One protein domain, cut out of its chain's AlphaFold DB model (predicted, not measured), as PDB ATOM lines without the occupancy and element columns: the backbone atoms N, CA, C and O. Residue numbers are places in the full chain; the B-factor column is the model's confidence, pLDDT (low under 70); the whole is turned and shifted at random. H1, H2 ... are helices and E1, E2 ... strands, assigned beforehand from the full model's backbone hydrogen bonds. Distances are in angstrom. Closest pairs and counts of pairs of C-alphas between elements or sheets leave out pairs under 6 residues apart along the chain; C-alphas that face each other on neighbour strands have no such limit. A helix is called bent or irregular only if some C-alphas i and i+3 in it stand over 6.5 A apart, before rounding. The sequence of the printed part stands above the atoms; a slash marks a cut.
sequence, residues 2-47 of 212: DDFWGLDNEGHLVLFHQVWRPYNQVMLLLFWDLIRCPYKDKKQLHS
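What this domain is: This is residues 2 to 47 of the 212 residues of an uncharacterized protein of Phlebia centrifuga (UniProt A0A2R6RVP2). A small two-stranded hairpin, E1 and E2, leads directly into a single helix, H1, that extends away from it, and the unnamed stretch after H1, residues 35 to 47, folds back toward the hairpin end. The far end of H1 and the turn after it, residues 31 to 36, stick out from the rest. The printed part has 46 residues, with two named strands and then one named helix in the order E1, E2, H1; the sheet E1 - E2 is antiparallel. The class is mixed, helices and strands, but under half of the residues are in named elements. The whole is compact, with a radius of gyration of the C-alphas of 10.3 A, and the C-alphas span 29 by 26 by 15 A.

How they stand to each other: The sheet consists of E1, residues 13 to 16, and E2, residues 19 to 22, a hairpin with a tight link of 2 residues. The strands are antiparallel, with 133 degrees between their N-to-C directions. The C-alphas of Leu 13 and Pro 22 face each other at 4.5 A, and those of Phe 16 and Val 19 at 5.4 A. N of Val 14 and O of Arg 21 are within hydrogen-bond range at 2.8 A, as are N of Phe 16 and O of Val 19 at 2.9 A. H1, residues 23 to 34, follows E2 with 0 residues between them, a tight link. The closest C-alphas of E1 and H1 are those of Leu 13 and Tyr 23, 5.6 A apart; the two elements have 4 pairs of C-alphas within 8 A and their centres are 11.0 A apart. In H1 every O i to N i+4 pair is within hydrogen-bond range.

Where its parts are: E1 begins at C-alpha 13, at (21.246, 28.880, 116.060), and is 9.3 A long from first to last C-alpha. E2 is 10.0 A long and begins at C-alpha 19, at (23.103, 30.975, 125.000). H1 is 16.5 A long, is not bent, and ends at C-alpha 34, at (3.859, 35.005, 125.834).

The domain as a whole: The C-alphas farthest apart are those of Glu 10 and Arg 36, 28.8 A. Residues 31 to 36, of which 31 to 34 belong to H1, stand free. Residues 35 to 47 hold no named element, and their C-alphas lie 7 to 15 A from the mean of all C-alphas. The printed part has no cut. The mean pLDDT of the printed part is 85.4, and residues 2 to 7 are under 70.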
ATOM      1  N   ASP A   2       1.628  18.427 117.894       40.53
ATOM      2  CA  ASP A   2       2.698  18.565 118.913       40.53
ATOM      3  C   ASP A   2       4.118  18.515 118.291       40.53
ATOM      4  O   ASP A   2       5.105  18.796 118.964       40.53
ATOM      5  N   ASP A   3       4.244  18.237 116.986       47.38
ATOM      6  CA  ASP A   3       5.535  17.909 116.354       47.38
ATOM      7  C   ASP A   3       6.238  19.096 115.666       47.38
ATOM      8  O   ASP A   3       7.285  18.925 115.049       47.38
ATOM      9  N   PHE A   4       5.682  20.310 115.735       50.03
ATOM     10  CA  PHE A   4       6.140  21.415 114.876       50.03
ATOM     11  C   PHE A   4       7.478  22.052 115.291       50.03
ATOM     12  O   PHE A   4       8.145  22.643 114.449       50.03
ATOM     13  N   TRP A   5       7.883  21.946 116.560       55.44
ATOM     14  CA  TRP A   5       8.996  22.744 117.108       55.44
ATOM     15  C   TRP A   5      10.215  21.925 117.559       55.44
ATOM     16  O   TRP A   5      11.128  22.473 118.173       55.44
ATOM     17  N   GLY A   6      10.234  20.613 117.294       59.12
ATOM     18  CA  GLY A   6      11.247  19.701 117.842       59.12
ATOM     19  C   GLY A   6      12.529  19.552 117.017       59.12
ATOM     20  O   GLY A   6      13.575  19.240 117.582       59.12
ATOM     21  N   LEU A   7      12.464  19.765 115.701       63.94
ATOM     22  CA  LEU A   7      13.586  19.539 114.788       63.94
ATOM     23  C   LEU A   7      14.021  20.859 114.163       63.94
ATOM     24  O   LEU A   7      13.185  21.630 113.698       63.94
ATOM     25  N   ASP A   8      15.322  21.115 114.146       71.06
ATOM     26  CA  ASP A   8      15.921  22.246 113.444       71.06
ATOM     27  C   ASP A   8      17.124  21.754 112.646       71.06
ATOM     28  O   ASP A   8      17.731  20.734 112.989       71.06
ATOM     29  N   ASN A   9      17.467  22.473 111.583       70.75
ATOM     30  CA  ASN A   9      18.646  22.146 110.794       70.75
ATOM     31  C   ASN A   9      19.914  22.475 111.591       70.75
ATOM     32  O   ASN A   9      19.969  23.453 112.343       70.75
ATOM     33  N   GLU A  10      20.959  21.669 111.402       71.06
ATOM     34  CA  GLU A  10      22.249  21.910 112.045       71.06
ATOM     35  C   GLU A  10      22.771  23.317 111.706       71.06
ATOM     36  O   GLU A  10      22.754  23.750 110.554       71.06
ATOM     37  N   GLY A  11      23.210  24.053 112.730       76.19
ATOM     38  CA  GLY A  11      23.762  25.402 112.581       76.19
ATOM     39  C   GLY A  11      22.738  26.542 112.569       76.19
ATOM     40  O   GLY A  11      23.147  27.702 112.627       76.19
ATOM     41  N   HIS A  12      21.430  26.262 112.577       88.31
ATOM     42  CA  HIS A  12      20.401  27.300 112.679       88.31
ATOM     43  C   HIS A  12      20.195  27.755 114.133       88.31
ATOM     44  O   HIS A  12      19.185  27.478 114.781       88.31
ATOM     45  N   LEU A  13      21.211  28.431 114.673       91.75
ATOM     46  CA  LEU A  13      21.246  28.880 116.060       91.75
ATOM     47  C   LEU A  13      20.957  30.379 116.170       91.75
ATOM     48  O   LEU A  13      21.483  31.190 115.412       91.75
ATOM     49  N   VAL A  14      20.181  30.753 117.183       93.94
ATOM     50  CA  VAL A  14      19.933  32.143 117.577       93.94
ATOM     51  C   VAL A  14      20.292  32.351 119.043       93.94
ATOM     52  O   VAL A  14      20.233  31.430 119.862       93.94
ATOM     53  N   LEU A  15      20.700  33.572 119.379       94.12
ATOM     54  CA  LEU A  15      21.063  33.925 120.745       94.12
ATOM     55  C   LEU A  15      19.795  34.153 121.578       94.12
ATOM     56  O   LEU A  15      19.009  35.051 121.283       94.12
ATOM     57  N   PHE A  16      19.617  33.378 122.646       93.00
ATOM     58  CA  PHE A  16      18.507  33.531 123.586       93.00
ATOM     59  C   PHE A  16      18.986  33.264 125.017       93.00
ATOM     60  O   PHE A  16      19.606  32.236 125.297       93.00
ATOM     61  N   HIS A  17      18.746  34.218 125.921       91.19
ATOM     62  CA  HIS A  17      19.305  34.222 127.284       91.19
ATOM     63  C   HIS A  17      20.834  34.019 127.334       91.19
ATOM     64  O   HIS A  17      21.339  33.274 128.168       91.19
ATOM     65  N   GLN A  18      21.583  34.688 126.448       91.12
ATOM     66  CA  GLN A  18      23.055  34.592 126.355       91.12
ATOM     67  C   GLN A  18      23.595  33.204 125.960       91.12
ATOM     68  O   GLN A  18      24.793  32.950 126.065       91.12
ATOM     69  N   VAL A  19      22.731  32.309 125.476       91.94
ATOM     70  CA  VAL A  19      23.103  30.975 125.000       91.94
ATOM     71  C   VAL A  19      22.632  30.821 123.557       91.94
ATOM     72  O   VAL A  19      21.511  31.203 123.221       91.94
ATOM     73  N   TRP A  20      23.486  30.277 122.692       92.50
ATOM     74  CA  TRP A  20      23.099  29.897 121.332       92.50
ATOM     75  C   TRP A  20      22.180  28.685 121.387       92.50
ATOM     76  O   TRP A  20      22.506  27.704 122.051       92.50
ATOM     77  N   ARG A  21      21.017  28.761 120.742       91.81
ATOM     78  CA  ARG A  21      19.977  27.725 120.782       91.81
ATOM     79  C   ARG A  21      19.342  27.559 119.398       91.81
ATOM     80  O   ARG A  21      19.275  28.551 118.677       91.81
ATOM     81  N   PRO A  22      18.843  26.365 119.039       92.06
ATOM     82  CA  PRO A  22      18.068  26.151 117.822       92.06
ATOM     83  C   PRO A  22      16.916  27.147 117.705       92.06
ATOM     84  O   PRO A  22      16.210  27.407 118.686       92.06
ATOM     85  N   TYR A  23      16.721  27.698 116.515       91.00
ATOM     86  CA  TYR A  23      15.671  28.667 116.230       91.00
ATOM     87  C   TYR A  23      14.280  28.149 116.620       91.00
ATOM     88  O   TYR A  23      13.559  28.834 117.347       91.00
ATOM     89  N   ASN A  24      13.927  26.921 116.229       89.50
ATOM     90  CA  ASN A  24      12.618  26.331 116.542       89.50
ATOM     91  C   ASN A  24      12.410  26.137 118.050       89.50
ATOM     92  O   ASN A  24      11.312  26.373 118.563       89.50
ATOM     93  N   GLN A  25      13.479  25.810 118.785       91.12
ATOM     94  CA  GLN A  25      13.437  25.772 120.246       91.12
ATOM     95  C   GLN A  25      13.149  27.167 120.815       91.12
ATOM     96  O   GLN A  25      12.317  27.304 121.705       91.12
ATOM     97  N   VAL A  26      13.802  28.214 120.304       92.94
ATOM     98  CA  VAL A  26      13.589  29.591 120.776       92.94
ATOM     99  C   VAL A  26      12.188  30.099 120.446       92.94
ATOM    100  O   VAL A  26      11.585  30.757 121.290       92.94
ATOM    101  N   MET A  27      11.622  29.749 119.289       92.31
ATOM    102  CA  MET A  27      10.230  30.088 118.959       92.31
ATOM    103  C   MET A  27       9.244  29.504 119.977       92.31
ATOM    104  O   MET A  27       8.349  30.213 120.444       92.31
ATOM    105  N   LEU A  28       9.448  28.250 120.394       92.12
ATOM    106  CA  LEU A  28       8.646  27.635 121.451       92.12
ATOM    107  C   LEU A  28       8.815  28.354 122.799       92.12
ATOM    108  O   LEU A  28       7.829  28.576 123.500       92.12
ATOM    109  N   LEU A  29      10.043  28.742 123.160       93.31
ATOM    110  CA  LEU A  29      10.312  29.461 124.411       93.31
ATOM    111  C   LEU A  29       9.660  30.848 124.433       93.31
ATOM    112  O   LEU A  29       9.033  31.199 125.426       93.31
ATOM    113  N   LEU A  30       9.721  31.592 123.326       94.31
ATOM    114  CA  LEU A  30       9.034  32.880 123.189       94.31
ATOM    115  C   LEU A  30       7.513  32.727 123.283       94.31
ATOM    116  O   LEU A  30       6.840  33.548 123.906       94.31
ATOM    117  N   PHE A  31       6.961  31.666 122.691       93.81
ATOM    118  CA  PHE A  31       5.549  31.342 122.857       93.81
ATOM    119  C   PHE A  31       5.214  31.055 124.326       93.81
ATOM    120  O   PHE A  31       4.222  31.573 124.838       93.81
ATOM    121  N   TRP A  32       6.046  30.283 125.030       94.88
ATOM    122  CA  TRP A  32       5.874  30.034 126.461       94.88
ATOM    123  C   TRP A  32       5.960  31.307 127.303       94.88
ATOM    124  O   TRP A  32       5.125  31.473 128.191       94.88
ATOM    125  N   ASP A  33       6.874  32.228 126.995       94.81
ATOM    126  CA  ASP A  33       6.936  33.545 127.638       94.81
ATOM    127  C   ASP A  33       5.638  34.335 127.420       94.81
ATOM    128  O   ASP A  33       5.072  34.883 128.372       94.81
ATOM    129  N   LEU A  34       5.109  34.330 126.191       96.56
ATOM    130  CA  LEU A  34       3.859  35.005 125.834       96.56
ATOM    131  C   LEU A  34       2.666  34.475 126.643       96.56
ATOM    132  O   LEU A  34       1.879  35.263 127.170       96.56
ATOM    133  N   ILE A  35       2.538  33.149 126.773       97.06
ATOM    134  CA  ILE A  35       1.449  32.518 127.538       97.06
ATOM    135  C   ILE A  35       1.754  32.383 129.036       97.06
ATOM    136  O   ILE A  35       0.955  31.811 129.778       97.06
ATOM    137  N   ARG A  36       2.900  32.903 129.495       95.50
ATOM    138  CA  ARG A  36       3.384  32.797 130.882       95.50
ATOM    139  C   ARG A  36       3.502  31.346 131.371       95.50
ATOM    140  O   ARG A  36       3.284  31.062 132.551       95.50
ATOM    141  N   CYS A  37       3.844  30.423 130.475       95.31
ATOM    142  CA  CYS A  37       4.131  29.036 130.817       95.31
ATOM    143  C   CYS A  37       5.529  28.948 131.452       95.31
ATOM    144  O   CYS A  37       6.521  29.293 130.808       95.31
ATOM    145  N   PRO A  38       5.652  28.495 132.711       94.62
ATOM    146  CA  PRO A  38       6.938  28.464 133.386       94.62
ATOM    147  C   PRO A  38       7.839  27.362 132.819       94.62
ATOM    148  O   PRO A  38       7.478  26.186 132.798       94.62
ATOM    149  N   TYR A  39       9.077  27.718 132.483       93.00
ATOM    150  CA  TYR A  39      10.125  26.761 132.138       93.00
ATOM    151  C   TYR A  39      11.419  27.043 132.906       93.00
ATOM    152  O   TYR A  39      11.598  28.073 133.552       93.00
ATOM    153  N   LYS A  40      12.337  26.072 132.886       92.38
ATOM    154  CA  LYS A  40      13.668  26.218 133.486       92.38
ATOM    155  C   LYS A  40      14.703  26.263 132.379       92.38
ATOM    156  O   LYS A  40      14.827  25.286 131.648       92.38
ATOM    157  N   ASP A  41      15.477  27.340 132.321       90.50
ATOM    158  CA  ASP A  41      16.497  27.556 131.287       90.50
ATOM    159  C   ASP A  41      17.532  26.414 131.236       90.50
ATOM    160  O   ASP A  41      17.823  25.866 130.178       90.50
ATOM    161  N   LYS A  42      17.944  25.908 132.408       90.31
ATOM    162  CA  LYS A  42      18.842  24.742 132.541       90.31
ATOM    163  C   LYS A  42      18.309  23.422 131.965       90.31
ATOM    164  O   LYS A  42      19.054  22.451 131.893       90.31
ATOM    165  N   LYS A  43      17.008  23.339 131.665       89.44
ATOM    166  CA  LYS A  43      16.385  22.169 131.025       89.44
ATOM    167  C   LYS A  43      16.276  22.324 129.509       89.44
ATOM    168  O   LYS A  43      15.969  21.347 128.839       89.44
ATOM    169  N   GLN A  44      16.528  23.521 128.984       90.69
ATOM    170  CA  GLN A  44      16.491  23.822 127.560       90.69
ATOM    171  C   GLN A  44      17.823  23.407 126.930       90.69
ATOM    172  O   GLN A  44      18.620  24.234 126.516       90.69
ATOM    173  N   LEU A  45      18.146  22.121 126.950       89.50
ATOM    174  CA  LEU A  45      19.387  21.616 126.365       89.50
ATOM    175  C   LEU A  45      19.155  21.263 124.892       89.50
ATOM    176  O   LEU A  45      18.047  20.885 124.524       89.50
ATOM    177  N   HIS A  46      20.196  21.381 124.072       87.88
ATOM    178  CA  HIS A  46      20.217  20.880 122.700       87.88
ATOM    179  C   HIS A  46      21.603  20.291 122.424       87.88
ATOM    180  O   HIS A  46      22.613  20.860 122.838       87.88
ATOM    181  N   SER A  47      21.631  19.127 121.790       86.38
ATOM    182  CA  SER A  47      22.818  18.416 121.304       86.38
ATOM    183  C   SER A  47      22.352  17.099 120.686       86.38
ATOM    184  O   SER A  47      21.223  16.672 120.930       86.38
TER     185      SER A  47